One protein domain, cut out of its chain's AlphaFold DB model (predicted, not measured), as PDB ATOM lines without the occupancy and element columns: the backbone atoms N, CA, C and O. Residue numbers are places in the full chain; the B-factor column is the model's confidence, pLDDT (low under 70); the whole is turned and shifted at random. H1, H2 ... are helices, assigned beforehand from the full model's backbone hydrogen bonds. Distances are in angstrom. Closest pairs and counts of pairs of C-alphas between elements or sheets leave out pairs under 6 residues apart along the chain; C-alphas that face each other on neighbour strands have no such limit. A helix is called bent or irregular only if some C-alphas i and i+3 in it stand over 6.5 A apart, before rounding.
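AT A GLANCE: This is residues 124 to 253 of the 263 residues of the protein "PHD-type domain-containing protein" of Streblomastix strix (UniProt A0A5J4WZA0). One long helix, H1, makes the long axis of a rod; H2 folds back along its later part as one hairpin, and H3 and H4 make a V over its earlier part, with short H6 in the opening. H5 packs on the middle of H1, and residues 164 to 169 stick out beyond the H1 and H2 hairpin. The printed part has 130 residues with six named helices, H1 to H6 in chain order, and no named strand: all helix. It is only just loose, close to compact, with a radius of gyration of the C-alphas of 17.1 A and spans of 58 by 27 by 19 A.

IN THESE COORDINATES: H1, residues 131 to 162, begins at C-alpha (-5.623, -9.863, -18.417) and measures 46.3 A. H2, residues 171 to 189, measures 28.8 A and is only just irregular: C-alphas 172 and 175 are 7.0 A apart. H3 is residues 191 to 209, 27.2 A; H4 215 to 229, 21.1 A; H5 234 to 241, 10.4 A; H6 247 to 251, 6.3 A, ending at (-21.238, -9.599, -14.600).

HOW THE PARTS SIT: H1 touches H2 at a shallow tilt of 26 degrees, opposite ways; the closest C-alphas, Glu 149 and Leu 181, are 6.1 A apart. Residues 133 to 141 of H1 touch H3 at a steep 59 degrees, closest C-alphas Ile 134 and Thr 198, 5.6 A. H1 touches H4, the closest C-alphas being those of Ala 144 and Leu 229, 5.8 A apart, and H1 also touches H5, the closest C-alphas being those of Ser 148 and Asn 234, 6.1 A apart. The hairpin H3 and H4 only just touch, with 3 pairs within 8 A, closest C-alphas Phe 209 and Tyr 217, 6.0 A. H6 touches H3, closest C-alphas Ile 201 and Gly 251, 4.5 A, and is apart from H1. Every O i to N i+4 pair is within hydrogen-bond range in H1, H3, H4, H5 and H6, and 13 of 15 in H2.

THE WHOLE: The C-alphas farthest apart, Arg 126 and Asp 165, are 60.4 A apart. The printed part has no cut and no long link. Confidence is under 70 at residues 124 to 129, 163 to 172, 212 and 253.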
ATOM      1  N   LEU A 124      -5.554 -18.734 -15.025       59.50
ATOM      2  CA  LEU A 124      -6.334 -17.661 -15.652       59.50
ATOM      3  C   LEU A 124      -6.592 -17.925 -17.145       59.50
ATOM      4  O   LEU A 124      -7.721 -17.787 -17.611       59.50
ATOM      5  N   LYS A 125      -5.575 -18.383 -17.890       60.72
ATOM      6  CA  LYS A 125      -5.709 -18.783 -19.304       60.72
ATOM      7  C   LYS A 125      -6.633 -19.985 -19.484       60.72
ATOM      8  O   LYS A 125      -7.394 -20.012 -20.443       60.72
ATOM      9  N   ARG A 126      -6.599 -20.964 -18.571       62.44
ATOM     10  CA  ARG A 126      -7.552 -22.091 -18.564       62.44
ATOM     11  C   ARG A 126      -8.979 -21.649 -18.232       62.44
ATOM     12  O   ARG A 126      -9.914 -22.288 -18.695       62.44
ATOM     13  N   GLN A 127      -9.137 -20.572 -17.467       60.84
ATOM     14  CA  GLN A 127     -10.427 -19.986 -17.100       60.84
ATOM     15  C   GLN A 127     -10.973 -18.983 -18.144       60.84
ATOM     16  O   GLN A 127     -12.036 -18.418 -17.933       60.84
ATOM     17  N   ASN A 128     -10.309 -18.785 -19.295       66.88
ATOM     18  CA  ASN A 128     -10.669 -17.770 -20.307       66.88
ATOM     19  C   ASN A 128     -10.711 -16.323 -19.766       66.88
ATOM     20  O   ASN A 128     -11.391 -15.463 -20.323       66.88
ATOM     21  N   ILE A 129      -9.950 -16.028 -18.709       69.88
ATOM     22  CA  ILE A 129      -9.897 -14.695 -18.098       69.88
ATOM     23  C   ILE A 129      -8.865 -13.838 -18.842       69.88
ATOM     24  O   ILE A 129      -7.678 -14.176 -18.894       69.88
ATOM     25  N   ARG A 130      -9.299 -12.709 -19.417       78.00
ATOM     26  CA  ARG A 130      -8.429 -11.820 -20.207       78.00
ATOM     27  C   ARG A 130      -7.714 -10.787 -19.330       78.00
ATOM     28  O   ARG A 130      -8.369  -9.921 -18.753       78.00
ATOM     29  N   PRO A 131      -6.371 -10.766 -19.296       79.44
ATOM     30  CA  PRO A 131      -5.623  -9.863 -18.417       79.44
ATOM     31  C   PRO A 131      -5.778  -8.378 -18.780       79.44
ATOM     32  O   PRO A 131      -5.693  -7.520 -17.906       79.44
ATOM     33  N   GLU A 132      -6.017  -8.048 -20.051       82.81
ATOM     34  CA  GLU A 132      -6.239  -6.664 -20.495       82.81
ATOM     35  C   GLU A 132      -7.533  -6.076 -19.936       82.81
ATOM     36  O   GLU A 132      -7.529  -4.955 -19.423       82.81
ATOM     37  N   LEU A 133      -8.616  -6.853 -19.977       83.88
ATOM     38  CA  LEU A 133      -9.893  -6.424 -19.432       83.88
ATOM     39  C   LEU A 133      -9.834  -6.296 -17.912       83.88
ATOM     40  O   LEU A 133     -10.357  -5.328 -17.371       83.88
ATOM     41  N   ILE A 134      -9.155  -7.225 -17.236       86.25
ATOM     42  CA  ILE A 134      -8.931  -7.156 -15.788       86.25
ATOM     43  C   ILE A 134      -8.254  -5.841 -15.407       86.25
ATOM     44  O   ILE A 134      -8.773  -5.129 -14.553       86.25
ATOM     45  N   ARG A 135      -7.173  -5.456 -16.098       86.69
ATOM     46  CA  ARG A 135      -6.503  -4.164 -15.863       86.69
ATOM     47  C   ARG A 135      -7.433  -2.972 -16.093       86.69
ATOM     48  O   ARG A 135      -7.390  -1.997 -15.345       86.69
ATOM     49  N   HIS A 136      -8.272  -3.032 -17.126       91.00
ATOM     50  CA  HIS A 136      -9.226  -1.960 -17.412       91.00
ATOM     51  C   HIS A 136     -10.326  -1.872 -16.339       91.00
ATOM     52  O   HIS A 136     -10.600  -0.783 -15.841       91.00
ATOM     53  N   LEU A 137     -10.901  -3.002 -15.924       90.06
ATOM     54  CA  LEU A 137     -11.871  -3.074 -14.829       90.06
ATOM     55  C   LEU A 137     -11.263  -2.616 -13.500       90.06
ATOM     56  O   LEU A 137     -11.923  -1.906 -12.751       90.06
ATOM     57  N   GLU A 138     -10.004  -2.958 -13.222       90.62
ATOM     58  CA  GLU A 138      -9.290  -2.492 -12.028       90.62
ATOM     59  C   GLU A 138      -9.155  -0.967 -12.039       90.62
ATOM     60  O   GLU A 138      -9.386  -0.322 -11.018       90.62
ATOM     61  N   SER A 139      -8.837  -0.378 -13.197       92.31
ATOM     62  CA  SER A 139      -8.814   1.079 -13.368       92.31
ATOM     63  C   SER A 139     -10.190   1.706 -13.113       92.31
ATOM     64  O   SER A 139     -10.288   2.698 -12.394       92.31
ATOM     65  N   ILE A 140     -11.267   1.097 -13.626       92.44
ATOM     66  CA  ILE A 140     -12.644   1.571 -13.408       92.44
ATOM     67  C   ILE A 140     -13.034   1.478 -11.929       92.44
ATOM     68  O   ILE A 140     -13.596   2.429 -11.393       92.44
ATOM     69  N   LEU A 141     -12.724   0.373 -11.249       91.50
ATOM     70  CA  LEU A 141     -13.026   0.219  -9.824       91.50
ATOM     71  C   LEU A 141     -12.238   1.215  -8.967       91.50
ATOM     72  O   LEU A 141     -12.803   1.784  -8.038       91.50
ATOM     73  N   LYS A 142     -10.975   1.495  -9.305       91.81
ATOM     74  CA  LYS A 142     -10.189   2.548  -8.641       91.81
ATOM     75  C   LYS A 142     -10.814   3.932  -8.832       91.81
ATOM     76  O   LYS A 142     -10.917   4.681  -7.868       91.81
ATOM     77  N   GLN A 143     -11.291   4.250 -10.037       93.06
ATOM     78  CA  GLN A 143     -12.033   5.494 -10.280       93.06
ATOM     79  C   GLN A 143     -13.337   5.543  -9.472       93.06
ATOM     80  O   GLN A 143     -13.635   6.564  -8.855       93.06
ATOM     81  N   ALA A 144     -14.089   4.440  -9.425       91.12
ATOM     82  CA  ALA A 144     -15.313   4.332  -8.635       91.12
ATOM     83  C   ALA A 144     -15.053   4.554  -7.137       91.12
ATOM     84  O   ALA A 144     -15.830   5.252  -6.485       91.12
ATOM     85  N   ILE A 145     -13.940   4.027  -6.616       90.81
ATOM     86  CA  ILE A 145     -13.482   4.293  -5.251       90.81
ATOM     87  C   ILE A 145     -13.231   5.787  -5.050       90.81
ATOM     88  O   ILE A 145     -13.825   6.360  -4.142       90.81
ATOM     89  N   SER A 146     -12.414   6.430  -5.889       92.06
ATOM     90  CA  SER A 146     -12.120   7.862  -5.738       92.06
ATOM     91  C   SER A 146     -13.387   8.720  -5.778       92.06
ATOM     92  O   SER A 146     -13.538   9.646  -4.985       92.06
ATOM     93  N   LEU A 147     -14.341   8.387  -6.653       91.75
ATOM     94  CA  LEU A 147     -15.638   9.064  -6.694       91.75
ATOM     95  C   LEU A 147     -16.438   8.856  -5.397       91.75
ATOM     96  O   LEU A 147     -17.112   9.780  -4.943       91.75
ATOM     97  N   SER A 148     -16.404   7.656  -4.811       89.75
ATOM     98  CA  SER A 148     -17.127   7.356  -3.566       89.75
ATOM     99  C   SER A 148     -16.461   7.997  -2.352       89.75
ATOM    100  O   SER A 148     -17.163   8.487  -1.471       89.75
ATOM    101  N   GLU A 149     -15.129   8.054  -2.331       90.81
ATOM    102  CA  GLU A 149     -14.356   8.767  -1.314       90.81
ATOM    103  C   GLU A 149     -14.717  10.255  -1.302       90.81
ATOM    104  O   GLU A 149     -15.081  10.783  -0.252       90.81
ATOM    105  N   ASN A 150     -14.697  10.904  -2.473       91.12
ATOM    106  CA  ASN A 150     -15.059  12.316  -2.607       91.12
ATOM    107  C   ASN A 150     -16.502  12.569  -2.150       91.12
ATOM    108  O   ASN A 150     -16.739  13.453  -1.335       91.12
ATOM    109  N   TYR A 151     -17.453  11.743  -2.597       90.25
ATOM    110  CA  TYR A 151     -18.859  11.880  -2.203       90.25
ATOM    111  C   TYR A 151     -19.063  11.792  -0.682       90.25
ATOM    112  O   TYR A 151     -19.791  12.596  -0.100       90.25
ATOM    113  N   ILE A 152     -18.420  10.824  -0.023       87.94
ATOM    114  CA  ILE A 152     -18.543  10.654   1.431       87.94
ATOM    115  C   ILE A 152     -17.845  11.795   2.169       87.94
ATOM    116  O   ILE A 152     -18.393  12.305   3.145       87.94
ATOM    117  N   ALA A 153     -16.671  12.228   1.701       89.69
ATOM    118  CA  ALA A 153     -15.960  13.365   2.273       89.69
ATOM    119  C   ALA A 153     -16.799  14.654   2.200       89.69
ATOM    120  O   ALA A 153     -16.941  15.341   3.216       89.69
ATOM    121  N   ASP A 154     -17.421  14.920   1.051       89.62
ATOM    122  CA  ASP A 154     -18.311  16.065   0.846       89.62
ATOM    123  C   ASP A 154     -19.554  15.973   1.743       89.62
ATOM    124  O   ASP A 154     -19.910  16.951   2.407       89.62
ATOM    125  N   LYS A 155     -20.180  14.788   1.852       87.44
ATOM    126  CA  LYS A 155     -21.337  14.570   2.743       87.44
ATOM    127  C   LYS A 155     -20.964  14.795   4.216       87.44
ATOM    128  O   LYS A 155     -21.704  15.452   4.943       87.44
ATOM    129  N   ILE A 156     -19.794  14.322   4.657       87.94
ATOM    130  CA  ILE A 156     -19.278  14.563   6.016       87.94
ATOM    131  C   ILE A 156     -19.021  16.058   6.249       87.94
ATOM    132  O   ILE A 156     -19.351  16.574   7.320       87.94
ATOM    133  N   ALA A 157     -18.425  16.762   5.282       88.25
ATOM    134  CA  ALA A 157     -18.176  18.199   5.384       88.25
ATOM    135  C   ALA A 157     -19.490  18.992   5.479       88.25
ATOM    136  O   ALA A 157     -19.611  19.901   6.306       88.25
ATOM    137  N   LEU A 158     -20.498  18.601   4.697       87.00
ATOM    138  CA  LEU A 158     -21.830  19.193   4.736       87.00
ATOM    139  C   LEU A 158     -22.502  18.992   6.104       87.00
ATOM    140  O   LEU A 158     -22.918  19.969   6.718       87.00
ATOM    141  N   ILE A 159     -22.507  17.769   6.647       83.62
ATOM    142  CA  ILE A 159     -23.091  17.495   7.976       83.62
ATOM    143  C   ILE A 159     -22.359  18.285   9.071       83.62
ATOM    144  O   ILE A 159     -22.991  18.835   9.969       83.62
ATOM    145  N   LYS A 160     -21.028  18.407   8.996       84.06
ATOM    146  CA  LYS A 160     -20.241  19.194   9.965       84.06
ATOM    147  C   LYS A 160     -20.547  20.693   9.913       84.06
ATOM    148  O   LYS A 160     -20.477  21.352  10.948       84.06
ATOM    149  N   THR A 161     -20.851  21.236   8.733       82.88
ATOM    150  CA  THR A 161     -21.189  22.660   8.570       82.88
ATOM    151  C   THR A 161     -22.648  22.951   8.923       82.88
ATOM    152  O   THR A 161     -22.918  23.976   9.543       82.88
ATOM    153  N   GLN A 162     -23.573  22.037   8.613       73.44
ATOM    154  CA  GLN A 162     -25.009  22.161   8.908       73.44
ATOM    155  C   GLN A 162     -25.372  21.789  10.357       73.44
ATOM    156  O   GLN A 162     -26.301  22.359  10.932       73.44
ATOM    157  N   GLY A 163     -24.607  20.895  10.989       59.28
ATOM    158  CA  GLY A 163     -24.804  20.426  12.367       59.28
ATOM    159  C   GLY A 163     -24.564  21.477  13.456       59.28
ATOM    160  O   GLY A 163     -24.721  21.173  14.636       59.28
ATOM    161  N   LYS A 164     -24.208  22.714  13.085       55.16
ATOM    162  CA  LYS A 164     -24.165  23.848  14.016       55.16
ATOM    163  C   LYS A 164     -25.552  24.418  14.334       55.16
ATOM    164  O   LYS A 164     -25.689  25.004  15.401       55.16
ATOM    165  N   ASP A 165     -26.564  24.186  13.483       56.88
ATOM    166  CA  ASP A 165     -27.866  24.859  13.617       56.88
ATOM    167  C   ASP A 165     -29.104  23.945  13.763       56.88
ATOM    168  O   ASP A 165     -30.159  24.455  14.136       56.88
ATOM    169  N   ARG A 166     -29.047  22.614  13.555       52.72
ATOM    170  CA  ARG A 166     -30.201  21.708  13.811       52.72
ATOM    171  C   ARG A 166     -29.785  20.296  14.255       52.72
ATOM    172  O   ARG A 166     -28.953  19.657  13.625       52.72
ATOM    173  N   PHE A 167     -30.396  19.799  15.334       58.22
ATOM    174  CA  PHE A 167     -30.130  18.491  15.954       58.22
ATOM    175  C   PHE A 167     -31.192  17.453  15.539       58.22
ATOM    176  O   PHE A 167     -32.383  17.706  15.711       58.22
ATOM    177  N   SER A 168     -30.778  16.282  15.031       56.56
ATOM    178  CA  SER A 168     -31.063  14.955  15.636       56.56
ATOM    179  C   SER A 168     -30.957  13.759  14.671       56.56
ATOM    180  O   SER A 168     -30.505  12.717  15.130       56.56
ATOM    181  N   SER A 169     -31.281  13.866  13.371       56.44
ATOM    182  CA  SER A 169     -31.275  12.686  12.468       56.44
ATOM    183  C   SER A 169     -30.065  12.568  11.530       56.44
ATOM    184  O   SER A 169     -29.644  11.463  11.216       56.44
ATOM    185  N   GLU A 170     -29.472  13.676  11.078       56.00
ATOM    186  CA  GLU A 170     -28.321  13.632  10.150       56.00
ATOM    187  C   GLU A 170     -26.981  13.454  10.882       56.00
ATOM    188  O   GLU A 170     -26.024  12.907  10.340       56.00
ATOM    189  N   VAL A 171     -26.912  13.858  12.156       60.34
ATOM    190  CA  VAL A 171     -25.714  13.704  13.001       60.34
ATOM    191  C   VAL A 171     -25.491  12.238  13.396       60.34
ATOM    192  O   VAL A 171     -24.344  11.821  13.557       60.34
ATOM    193  N   SER A 172     -26.556  11.433  13.501       65.44
ATOM    194  CA  SER A 172     -26.453   9.998  13.797       65.44
ATOM    195  C   SER A 172     -25.843   9.177  12.659       65.44
ATOM    196  O   SER A 172     -25.290   8.123  12.937       65.44
ATOM    197  N   GLU A 173     -25.871   9.664  11.412       74.62
ATOM    198  CA  GLU A 173     -25.229   8.997  10.262       74.62
ATOM    199  C   GLU A 173     -23.715   9.276  10.170       74.62
ATOM    200  O   GLU A 173     -23.003   8.646   9.386       74.62
ATOM    201  N   LEU A 174     -23.192  10.241  10.939       77.31
ATOM    202  CA  LEU A 174     -21.795  10.671  10.836       77.31
ATOM    203  C   LEU A 174     -20.784   9.545  11.145       77.31
ATOM    204  O   LEU A 174     -19.813   9.431  10.390       77.31
ATOM    205  N   PRO A 175     -20.967   8.706  12.188       81.81
ATOM    206  CA  PRO A 175     -20.076   7.574  12.450       81.81
ATOM    207  C   PRO A 175     -20.086   6.545  11.313       81.81
ATOM    208  O   PRO A 175     -19.024   6.079  10.905       81.81
ATOM    209  N   ASP A 176     -21.258   6.260  10.741       82.31
ATOM    210  CA  ASP A 176     -21.409   5.297   9.643       82.31
ATOM    211  C   ASP A 176     -20.719   5.785   8.364       82.31
ATOM    212  O   ASP A 176     -20.064   5.012   7.661       82.31
ATOM    213  N   LEU A 177     -20.803   7.088   8.077       82.12
ATOM    214  CA  LEU A 177     -20.093   7.712   6.957       82.12
ATOM    215  C   LEU A 177     -18.576   7.733   7.175       82.12
ATOM    216  O   LEU A 177     -17.818   7.510   6.231       82.12
ATOM    217  N   GLN A 178     -18.116   7.979   8.403       86.31
ATOM    218  CA  GLN A 178     -16.690   7.913   8.733       86.31
ATOM    219  C   GLN A 178     -16.142   6.493   8.588       86.31
ATOM    220  O   GLN A 178     -15.064   6.319   8.018       86.31
ATOM    221  N   LEU A 179     -16.896   5.488   9.037       86.75
ATOM    222  CA  LEU A 179     -16.541   4.085   8.855       86.75
ATOM    223  C   LEU A 179     -16.495   3.720   7.366       86.75
ATOM    224  O   LEU A 179     -15.505   3.154   6.909       86.75
ATOM    225  N   ALA A 180     -17.500   4.136   6.586       84.12
ATOM    226  CA  ALA A 180     -17.526   3.934   5.137       84.12
ATOM    227  C   ALA A 180     -16.296   4.533   4.434       84.12
ATOM    228  O   ALA A 180     -15.748   3.930   3.512       84.12
ATOM    229  N   LEU A 181     -15.836   5.708   4.873       86.69
ATOM    230  CA  LEU A 181     -14.649   6.358   4.318       86.69
ATOM    231  C   LEU A 181     -13.363   5.564   4.595       86.69
ATOM    232  O   LEU A 181     -12.500   5.478   3.722       86.69
ATOM    233  N   ILE A 182     -13.235   4.987   5.794       86.50
ATOM    234  CA  ILE A 182     -12.097   4.132   6.165       86.50
ATOM    235  C   ILE A 182     -12.108   2.860   5.315       86.50
ATOM    236  O   ILE A 182     -11.116   2.569   4.652       86.50
ATOM    237  N   GLU A 183     -13.253   2.174   5.244       86.38
ATOM    238  CA  GLU A 183     -13.416   0.955   4.441       86.38
ATOM    239  C   GLU A 183     -13.005   1.174   2.978       86.38
ATOM    240  O   GLU A 183     -12.296   0.361   2.390       86.38
ATOM    241  N   ILE A 184     -13.410   2.294   2.379       86.00
ATOM    242  CA  ILE A 184     -13.080   2.615   0.985       86.00
ATOM    243  C   ILE A 184     -11.587   2.880   0.789       86.00
ATOM    244  O   ILE A 184     -11.019   2.471  -0.227       86.00
ATOM    245  N   ARG A 185     -10.931   3.542   1.745       86.56
ATOM    246  CA  ARG A 185      -9.479   3.757   1.689       86.56
ATOM    247  C   ARG A 185      -8.708   2.454   1.836       86.56
ATOM    248  O   ARG A 185      -7.729   2.251   1.117       86.56
ATOM    249  N   ASP A 186      -9.179   1.544   2.680       86.06
ATOM    250  CA  ASP A 186      -8.591   0.210   2.816       86.06
ATOM    251  C   ASP A 186      -8.724  -0.598   1.513       86.06
ATOM    252  O   ASP A 186      -7.824  -1.351   1.140       86.06
ATOM    253  N   LEU A 187      -9.786  -0.379   0.732       81.56
ATOM    254  CA  LEU A 187      -9.917  -0.991  -0.596       81.56
ATOM    255  C   LEU A 187      -8.898  -0.469  -1.618       81.56
ATOM    256  O   LEU A 187      -8.485  -1.237  -2.489       81.56
ATOM    257  N   LEU A 188      -8.456   0.793  -1.526       74.44
ATOM    258  CA  LEU A 188      -7.381   1.313  -2.390       74.44
ATOM    259  C   LEU A 188      -6.042   0.631  -2.116       74.44
ATOM    260  O   LEU A 188      -5.242   0.459  -3.040       74.44
ATOM    261  N   THR A 189      -5.796   0.243  -0.865       76.44
ATOM    262  CA  THR A 189      -4.566  -0.452  -0.473       76.44
ATOM    263  C   THR A 189      -4.665  -1.962  -0.731       76.44
ATOM    264  O   THR A 189      -3.664  -2.603  -1.066       76.44
ATOM    265  N   ASN A 190      -5.874  -2.534  -0.708       79.50
ATOM    266  CA  ASN A 190      -6.126  -3.954  -0.957       79.50
ATOM    267  C   ASN A 190      -6.285  -4.304  -2.454       79.50
ATOM    268  O   ASN A 190      -7.375  -4.578  -2.969       79.50
ATOM    269  N   SER A 191      -5.153  -4.395  -3.157       73.62
ATOM    270  CA  SER A 191      -5.112  -4.779  -4.581       73.62
ATOM    271  C   SER A 191      -5.669  -6.187  -4.865       73.62
ATOM    272  O   SER A 191      -6.175  -6.440  -5.961       73.62
ATOM    273  N   ASN A 192      -5.629  -7.101  -3.890       80.62
ATOM    274  CA  ASN A 192      -6.109  -8.478  -4.056       80.62
ATOM    275  C   ASN A 192      -7.637  -8.557  -4.133       80.62
ATOM    276  O   ASN A 192      -8.174  -9.315  -4.947       80.62
ATOM    277  N   GLN A 193      -8.346  -7.764  -3.324       83.75
ATOM    278  CA  GLN A 193      -9.808  -7.723  -3.350       83.75
ATOM    279  C   GLN A 193     -10.325  -7.153  -4.675       83.75
ATOM    280  O   GLN A 193     -11.211  -7.748  -5.291       83.75
ATOM    281  N   LEU A 194      -9.722  -6.063  -5.163       85.44
ATOM    282  CA  LEU A 194     -10.059  -5.476  -6.465       85.44
ATOM    283  C   LEU A 194      -9.856  -6.479  -7.599       85.44
ATOM    284  O   LEU A 194     -10.774  -6.712  -8.383       85.44
ATOM    285  N   ARG A 195      -8.692  -7.134  -7.632       85.06
ATOM    286  CA  ARG A 195      -8.376  -8.155  -8.635       85.06
ATOM    287  C   ARG A 195      -9.332  -9.348  -8.579       85.06
ATOM    288  O   ARG A 195      -9.741  -9.874  -9.609       85.06
ATOM    289  N   THR A 196      -9.732  -9.763  -7.380       85.44
ATOM    290  CA  THR A 196     -10.710 -10.846  -7.208       85.44
ATOM    291  C   THR A 196     -12.077 -10.451  -7.765       85.44
ATOM    292  O   THR A 196     -12.696 -11.236  -8.485       85.44
ATOM    293  N   MET A 197     -12.541  -9.227  -7.493       85.44
ATOM    294  CA  MET A 197     -13.807  -8.729  -8.036       85.44
ATOM    295  C   MET A 197     -13.777  -8.645  -9.563       85.44
ATOM    296  O   MET A 197     -14.709  -9.119 -10.212       85.44
ATOM    297  N   THR A 198     -12.709  -8.106 -10.156       89.50
ATOM    298  CA  THR A 198     -12.589  -8.006 -11.620       89.50
ATOM    299  C   THR A 198     -12.540  -9.373 -12.291       89.50
ATOM    300  O   THR A 198     -13.193  -9.564 -13.317       89.50
ATOM    301  N   MET A 199     -11.855 -10.346 -11.683       85.56
ATOM    302  CA  MET A 199     -11.851 -11.732 -12.153       85.56
ATOM    303  C   MET A 199     -13.249 -12.348 -12.140       85.56
ATOM    304  O   MET A 199     -13.642 -12.979 -13.116       85.56
ATOM    305  N   GLN A 200     -14.017 -12.140 -11.069       87.19
ATOM    306  CA  GLN A 200     -15.384 -12.659 -10.976       87.19
ATOM    307  C   GLN A 200     -16.325 -12.027 -12.009       87.19
ATOM    308  O   GLN A 200     -17.150 -12.741 -12.580       87.19
ATOM    309  N   ILE A 201     -16.196 -10.718 -12.259       88.19
ATOM    310  CA  ILE A 201     -16.971 -10.014 -13.292       88.19
ATOM    311  C   ILE A 201     -16.667 -10.620 -14.658       88.19
ATOM    312  O   ILE A 201     -17.584 -11.002 -15.377       88.19
ATOM    313  N   GLU A 202     -15.386 -10.734 -15.004       87.19
ATOM    314  CA  GLU A 202     -14.971 -11.252 -16.304       87.19
ATOM    315  C   GLU A 202     -15.395 -12.708 -16.508       87.19
ATOM    316  O   GLU A 202     -15.926 -13.051 -17.565       87.19
ATOM    317  N   GLN A 203     -15.223 -13.555 -15.491       84.94
ATOM    318  CA  GLN A 203     -15.636 -14.954 -15.561       84.94
ATOM    319  C   GLN A 203     -17.141 -15.068 -15.831       84.94
ATOM    320  O   GLN A 203     -17.550 -15.736 -16.774       84.94
ATOM    321  N   SER A 204     -17.962 -14.350 -15.061       86.12
ATOM    322  CA  SER A 204     -19.419 -14.338 -15.232       86.12
ATOM    323  C   SER A 204     -19.842 -13.801 -16.605       86.12
ATOM    324  O   SER A 204     -20.705 -14.375 -17.272       86.12
ATOM    325  N   MET A 205     -19.209 -12.720 -17.065       84.38
ATOM    326  CA  MET A 205     -19.465 -12.140 -18.382       84.38
ATOM    327  C   MET A 205     -19.112 -13.123 -19.505       84.38
ATOM    328  O   MET A 205     -19.850 -13.256 -20.485       84.38
ATOM    329  N   PHE A 206     -17.990 -13.826 -19.375       83.06
ATOM    330  CA  PHE A 206     -17.581 -14.833 -20.342       83.06
ATOM    331  C   PHE A 206     -18.518 -16.047 -20.330       83.06
ATOM    332  O   PHE A 206     -18.939 -16.482 -21.401       83.06
ATOM    333  N   ASP A 207     -18.903 -16.545 -19.156       81.44
ATOM    334  CA  ASP A 207     -19.797 -17.701 -19.020       81.44
ATOM    335  C   ASP A 207     -21.174 -17.435 -19.658       81.44
ATOM    336  O   ASP A 207     -21.725 -18.306 -20.339       81.44
ATOM    337  N   ASN A 208     -21.692 -16.208 -19.529       79.31
ATOM    338  CA  ASN A 208     -22.974 -15.813 -20.119       79.31
ATOM    339  C   ASN A 208     -22.931 -15.671 -21.642       79.31
ATOM    340  O   ASN A 208     -23.807 -16.175 -22.346       79.31
ATOM    341  N   PHE A 209     -21.943 -14.944 -22.165       79.56
ATOM    342  CA  PHE A 209     -21.945 -14.541 -23.575       79.56
ATOM    343  C   PHE A 209     -21.047 -15.408 -24.459       79.56
ATOM    344  O   PHE A 209     -21.152 -15.325 -25.685       79.56
ATOM    345  N   LYS A 210     -20.157 -16.218 -23.869       74.81
ATOM    346  CA  LYS A 210     -19.170 -17.122 -24.504       74.81
ATOM    347  C   LYS A 210     -18.174 -16.457 -25.468       74.81
ATOM    348  O   LYS A 210     -17.206 -17.085 -25.886       74.81
ATOM    349  N   SER A 211     -18.401 -15.199 -25.851       74.06
ATOM    350  CA  SER A 211     -17.593 -14.430 -26.794       74.06
ATOM    351  C   SER A 211     -17.738 -12.925 -26.561       74.06
ATOM    352  O   SER A 211     -18.836 -12.373 -26.565       74.06
ATOM    353  N   GLU A 212     -16.606 -12.235 -26.461       69.81
ATOM    354  CA  GLU A 212     -16.512 -10.767 -26.342       69.81
ATOM    355  C   GLU A 212     -16.771 -10.029 -27.660       69.81
ATOM    356  O   GLU A 212     -17.050  -8.826 -27.686       69.81
ATOM    357  N   ARG A 213     -16.711 -10.744 -28.787       72.06
ATOM    358  CA  ARG A 213     -17.095 -10.172 -30.084       72.06
ATOM    359  C   ARG A 213     -18.606  -9.984 -30.184       72.06
ATOM    360  O   ARG A 213     -19.065  -9.271 -31.073       72.06
ATOM    361  N   CYS A 214     -19.369 -10.598 -29.278       79.62
ATOM    362  CA  CYS A 214     -20.803 -10.413 -29.212       79.62
ATOM    363  C   CYS A 214     -21.142  -8.980 -28.784       79.62
ATOM    364  O   CYS A 214     -20.607  -8.452 -27.807       79.62
ATOM    365  N   LYS A 215     -22.085  -8.366 -29.502       83.00
ATOM    366  CA  LYS A 215     -22.619  -7.038 -29.185       83.00
ATOM    367  C   LYS A 215     -23.147  -6.971 -27.745       83.00
ATOM    368  O   LYS A 215     -22.815  -6.030 -27.032       83.00
ATOM    369  N   ALA A 216     -23.852  -8.015 -27.300       81.94
ATOM    370  CA  ALA A 216     -24.424  -8.092 -25.959       81.94
ATOM    371  C   ALA A 216     -23.360  -8.038 -24.846       81.94
ATOM    372  O   ALA A 216     -23.553  -7.354 -23.847       81.94
ATOM    373  N   TYR A 217     -22.196  -8.668 -25.050       85.31
ATOM    374  CA  TYR A 217     -21.083  -8.603 -24.098       85.31
ATOM    375  C   TYR A 217     -20.578  -7.159 -23.929       85.31
ATOM    376  O   TYR A 217     -20.400  -6.674 -22.812       85.31
ATOM    377  N   ARG A 218     -20.375  -6.443 -25.045       84.69
ATOM    378  CA  ARG A 218     -19.883  -5.054 -25.026       84.69
ATOM    379  C   ARG A 218     -20.895  -4.095 -24.408       84.69
ATOM    380  O   ARG A 218     -20.503  -3.180 -23.690       84.69
ATOM    381  N   GLU A 219     -22.178  -4.296 -24.690       86.06
ATOM    382  CA  GLU A 219     -23.266  -3.499 -24.116       86.06
ATOM    383  C   GLU A 219     -23.381  -3.713 -22.607       86.06
ATOM    384  O   GLU A 219     -23.472  -2.738 -21.863       86.06
ATOM    385  N   GLN A 220     -23.273  -4.960 -22.147       85.31
ATOM    386  CA  GLN A 220     -23.262  -5.294 -20.728       85.31
ATOM    387  C   GLN A 220     -22.051  -4.671 -20.015       85.31
ATOM    388  O   GLN A 220     -22.207  -4.016 -18.984       85.31
ATOM    389  N   TYR A 221     -20.854  -4.784 -20.600       88.12
ATOM    390  CA  TYR A 221     -19.644  -4.158 -20.064       88.12
ATOM    391  C   TYR A 221     -19.800  -2.638 -19.957       88.12
ATOM    392  O   TYR A 221     -19.491  -2.036 -18.927       88.12
ATOM    393  N   LYS A 222     -20.320  -2.018 -21.021       89.00
ATOM    394  CA  LYS A 222     -20.600  -0.584 -21.056       89.00
ATOM    395  C   LYS A 222     -21.606  -0.194 -19.972       89.00
ATOM    396  O   LYS A 222     -21.360   0.773 -19.264       89.00
ATOM    397  N   SER A 223     -22.674  -0.968 -19.785       88.88
ATOM    398  CA  SER A 223     -23.671  -0.729 -18.735       88.88
ATOM    399  C   SER A 223     -23.064  -0.791 -17.329       88.88
ATOM    400  O   SER A 223     -23.303   0.108 -16.524       88.88
ATOM    401  N   ILE A 224     -22.229  -1.800 -17.044       89.12
ATOM    402  CA  ILE A 224     -21.506  -1.926 -15.766       89.12
ATOM    403  C   ILE A 224     -20.619  -0.707 -15.525       89.12
ATOM    404  O   ILE A 224     -20.712  -0.073 -14.473       89.12
ATOM    405  N   ARG A 225     -19.786  -0.353 -16.508       91.81
ATOM    406  CA  ARG A 225     -18.881   0.794 -16.418       91.81
ATOM    407  C   ARG A 225     -19.645   2.094 -16.190       91.81
ATOM    408  O   ARG A 225     -19.294   2.852 -15.292       91.81
ATOM    409  N   ASP A 226     -20.672   2.347 -16.995       90.69
ATOM    410  CA  ASP A 226     -21.407   3.608 -16.960       90.69
ATOM    411  C   ASP A 226     -22.160   3.759 -15.620       90.69
ATOM    412  O   ASP A 226     -22.181   4.854 -15.067       90.69
ATOM    413  N   LYS A 227     -22.679   2.667 -15.025       90.25
ATOM    414  CA  LYS A 227     -23.255   2.698 -13.665       90.25
ATOM    415  C   LYS A 227     -22.212   2.907 -12.570       90.25
ATOM    416  O   LYS A 227     -22.453   3.675 -11.648       90.25
ATOM    417  N   LEU A 228     -21.058   2.242 -12.654       90.88
ATOM    418  CA  LEU A 228     -19.988   2.419 -11.667       90.88
ATOM    419  C   LEU A 228     -19.437   3.846 -11.669       90.88
ATOM    420  O   LEU A 228     -19.073   4.352 -10.617       90.88
ATOM    421  N   LEU A 229     -19.379   4.500 -12.827       91.75
ATOM    422  CA  LEU A 229     -18.841   5.858 -12.949       91.75
ATOM    423  C   LEU A 229     -19.911   6.953 -12.822       91.75
ATOM    424  O   LEU A 229     -19.574   8.134 -12.820       91.75
ATOM    425  N   ALA A 230     -21.191   6.589 -12.702       89.56
ATOM    426  CA  ALA A 230     -22.270   7.555 -12.563       89.56
ATOM    427  C   ALA A 230     -22.174   8.312 -11.216       89.56
ATOM    428  O   ALA A 230     -22.124   7.682 -10.147       89.56
ATOM    429  N   PRO A 231     -22.186   9.661 -11.223       84.62
ATOM    430  CA  PRO A 231     -22.091  10.465 -10.000       84.62
ATOM    431  C   PRO A 231     -23.212  10.196  -8.990       84.62
ATOM    432  O   PRO A 231     -22.966  10.226  -7.789       84.62
ATOM    433  N   GLN A 232     -24.421   9.897  -9.473       84.69
ATOM    434  CA  GLN A 232     -25.608   9.642  -8.653       84.69
ATOM    435  C   GLN A 232     -25.657   8.231  -8.042       84.69
ATOM    436  O   GLN A 232     -26.354   8.011  -7.056       84.69
ATOM    437  N   GLU A 233     -24.888   7.279  -8.571       87.50
ATOM    438  CA  GLU A 233     -24.926   5.860  -8.184       87.50
ATOM    439  C   GLU A 233     -23.947   5.540  -7.034       87.50
ATOM    440  O   GLU A 233     -23.221   4.541  -7.062       87.50
ATOM    441  N   ASN A 234     -23.878   6.402  -6.010       85.69
ATOM    442  CA  ASN A 234     -22.960   6.206  -4.877       85.69
ATOM    443  C   ASN A 234     -23.318   4.966  -4.047       85.69
ATOM    444  O   ASN A 234     -22.419   4.207  -3.691       85.69
ATOM    445  N   ASP A 235     -24.609   4.733  -3.777       85.19
ATOM    446  CA  ASP A 235     -25.077   3.541  -3.048       85.19
ATOM    447  C   ASP A 235     -24.688   2.255  -3.784       85.19
ATOM    448  O   ASP A 235     -24.087   1.344  -3.212       85.19
ATOM    449  N   PHE A 236     -24.936   2.219  -5.094       87.81
ATOM    450  CA  PHE A 236     -24.557   1.095  -5.937       87.81
ATOM    451  C   PHE A 236     -23.046   0.834  -5.895       87.81
ATOM    452  O   PHE A 236     -22.628  -0.303  -5.659       87.81
ATOM    453  N   ARG A 237     -22.221   1.881  -6.058       88.88
ATOM    454  CA  ARG A 237     -20.760   1.765  -5.931       88.88
ATOM    455  C   ARG A 237     -20.358   1.194  -4.577       88.88
ATOM    456  O   ARG A 237     -19.583   0.242  -4.538       88.88
ATOM    457  N   LEU A 238     -20.903   1.721  -3.484       85.25
ATOM    458  CA  LEU A 238     -20.587   1.261  -2.131       85.25
ATOM    459  C   LEU A 238     -20.941  -0.210  -1.925       85.25
ATOM    460  O   LEU A 238     -20.149  -0.959  -1.355       85.25
ATOM    461  N   ARG A 239     -22.090  -0.653  -2.437       85.31
ATOM    462  CA  ARG A 239     -22.518  -2.055  -2.360       85.31
ATOM    463  C   ARG A 239     -21.600  -2.992  -3.143       85.31
ATOM    464  O   ARG A 239     -21.313  -4.088  -2.665       85.31
ATOM    465  N   VAL A 240     -21.125  -2.574  -4.315       87.31
ATOM    466  CA  VAL A 240     -20.134  -3.343  -5.089       87.31
ATOM    467  C   VAL A 240     -18.797  -3.393  -4.347       87.31
ATOM    468  O   VAL A 240     -18.256  -4.474  -4.136       87.31
ATOM    469  N   LEU A 241     -18.291  -2.243  -3.899       85.31
ATOM    470  CA  LEU A 241     -16.984  -2.122  -3.244       85.31
ATOM    471  C   LEU A 241     -16.910  -2.898  -1.920       85.31
ATOM    472  O   LEU A 241     -15.905  -3.550  -1.643       85.31
ATOM    473  N   ARG A 242     -18.005  -2.918  -1.152       83.50
ATOM    474  CA  ARG A 242     -18.148  -3.721   0.074       83.50
ATOM    475  C   ARG A 242     -18.366  -5.217  -0.184       83.50
ATOM    476  O   ARG A 242     -18.461  -5.988   0.764       83.50
ATOM    477  N   GLY A 243     -18.495  -5.641  -1.443       80.56
ATOM    478  CA  GLY A 243     -18.765  -7.034  -1.802       80.56
ATOM    479  C   GLY A 243     -20.195  -7.506  -1.508       80.56
ATOM    480  O   GLY A 243     -20.471  -8.697  -1.641       80.56
ATOM    481  N   ILE A 244     -21.115  -6.596  -1.156       85.00
ATOM    482  CA  ILE A 244     -22.555  -6.888  -1.016       85.00
ATOM    483  C   ILE A 244     -23.119  -7.329  -2.370       85.00
ATOM    484  O   ILE A 244     -23.929  -8.250  -2.447       85.00
ATOM    485  N   ILE A 245     -22.674  -6.672  -3.445       84.88
ATOM    486  CA  ILE A 245     -22.885  -7.123  -4.820       84.88
ATOM    487  C   ILE A 245     -21.579  -7.788  -5.271       84.88
ATOM    488  O   ILE A 245     -20.622  -7.079  -5.594       84.88
ATOM    489  N   PRO A 246     -21.495  -9.129  -5.282       83.19
ATOM    490  CA  PRO A 246     -20.278  -9.815  -5.686       83.19
ATOM    491  C   PRO A 246     -20.044  -9.635  -7.191       83.19
ATOM    492  O   PRO A 246     -20.988  -9.494  -7.974       83.19
ATOM    493  N   GLY A 247     -18.783  -9.703  -7.625       83.56
ATOM    494  CA  GLY A 247     -18.414  -9.456  -9.025       83.56
ATOM    495  C   GLY A 247     -19.145 -10.364 -10.020       83.56
ATOM    496  O   GLY A 247     -19.511  -9.926 -11.108       83.56
ATOM    497  N   ARG A 248     -19.457 -11.603  -9.615       83.62
ATOM    498  CA  ARG A 248     -20.258 -12.551 -10.409       83.62
ATOM    499  C   ARG A 248     -21.672 -12.039 -10.714       83.62
ATOM    500  O   ARG A 248     -22.184 -12.252 -11.804       83.62
ATOM    501  N   ASP A 249     -22.304 -11.344  -9.773       83.94
ATOM    502  CA  ASP A 249     -23.676 -10.856  -9.940       83.94
ATOM    503  C   ASP A 249     -23.676  -9.572 -10.768       83.94
ATOM    504  O   ASP A 249     -24.593  -9.326 -11.553       83.94
ATOM    505  N   LEU A 250     -22.598  -8.790 -10.645       84.62
ATOM    506  CA  LEU A 250     -22.352  -7.621 -11.475       84.62
ATOM    507  C   LEU A 250     -22.160  -8.006 -12.952       84.62
ATOM    508  O   LEU A 250     -22.769  -7.380 -13.816       84.62
ATOM    509  N   GLY A 251     -21.388  -9.061 -13.241       78.62
ATOM    510  CA  GLY A 251     -21.238  -9.599 -14.600       78.62
ATOM    511  C   GLY A 251     -22.549 -10.150 -15.175       78.62
ATOM    512  O   GLY A 251     -22.871  -9.942 -16.347       78.62
ATOM    513  N   ASN A 252     -23.378 -10.754 -14.322       77.00
ATOM    514  CA  ASN A 252     -24.679 -11.290 -14.708       77.00
ATOM    515  C   ASN A 252     -25.769 -10.220 -14.910       77.00
ATOM    516  O   ASN A 252     -26.839 -10.614 -15.366       77.00
ATOM    517  N   MET A 253     -25.538  -8.932 -14.558       64.50
ATOM    518  CA  MET A 253     -26.569  -7.916 -14.226       64.50
ATOM    519  C   MET A 253     -28.005  -8.389 -14.463       64.50
ATOM    520  O   MET A 253     -28.662  -8.047 -15.449       64.50
TER     521      MET A 253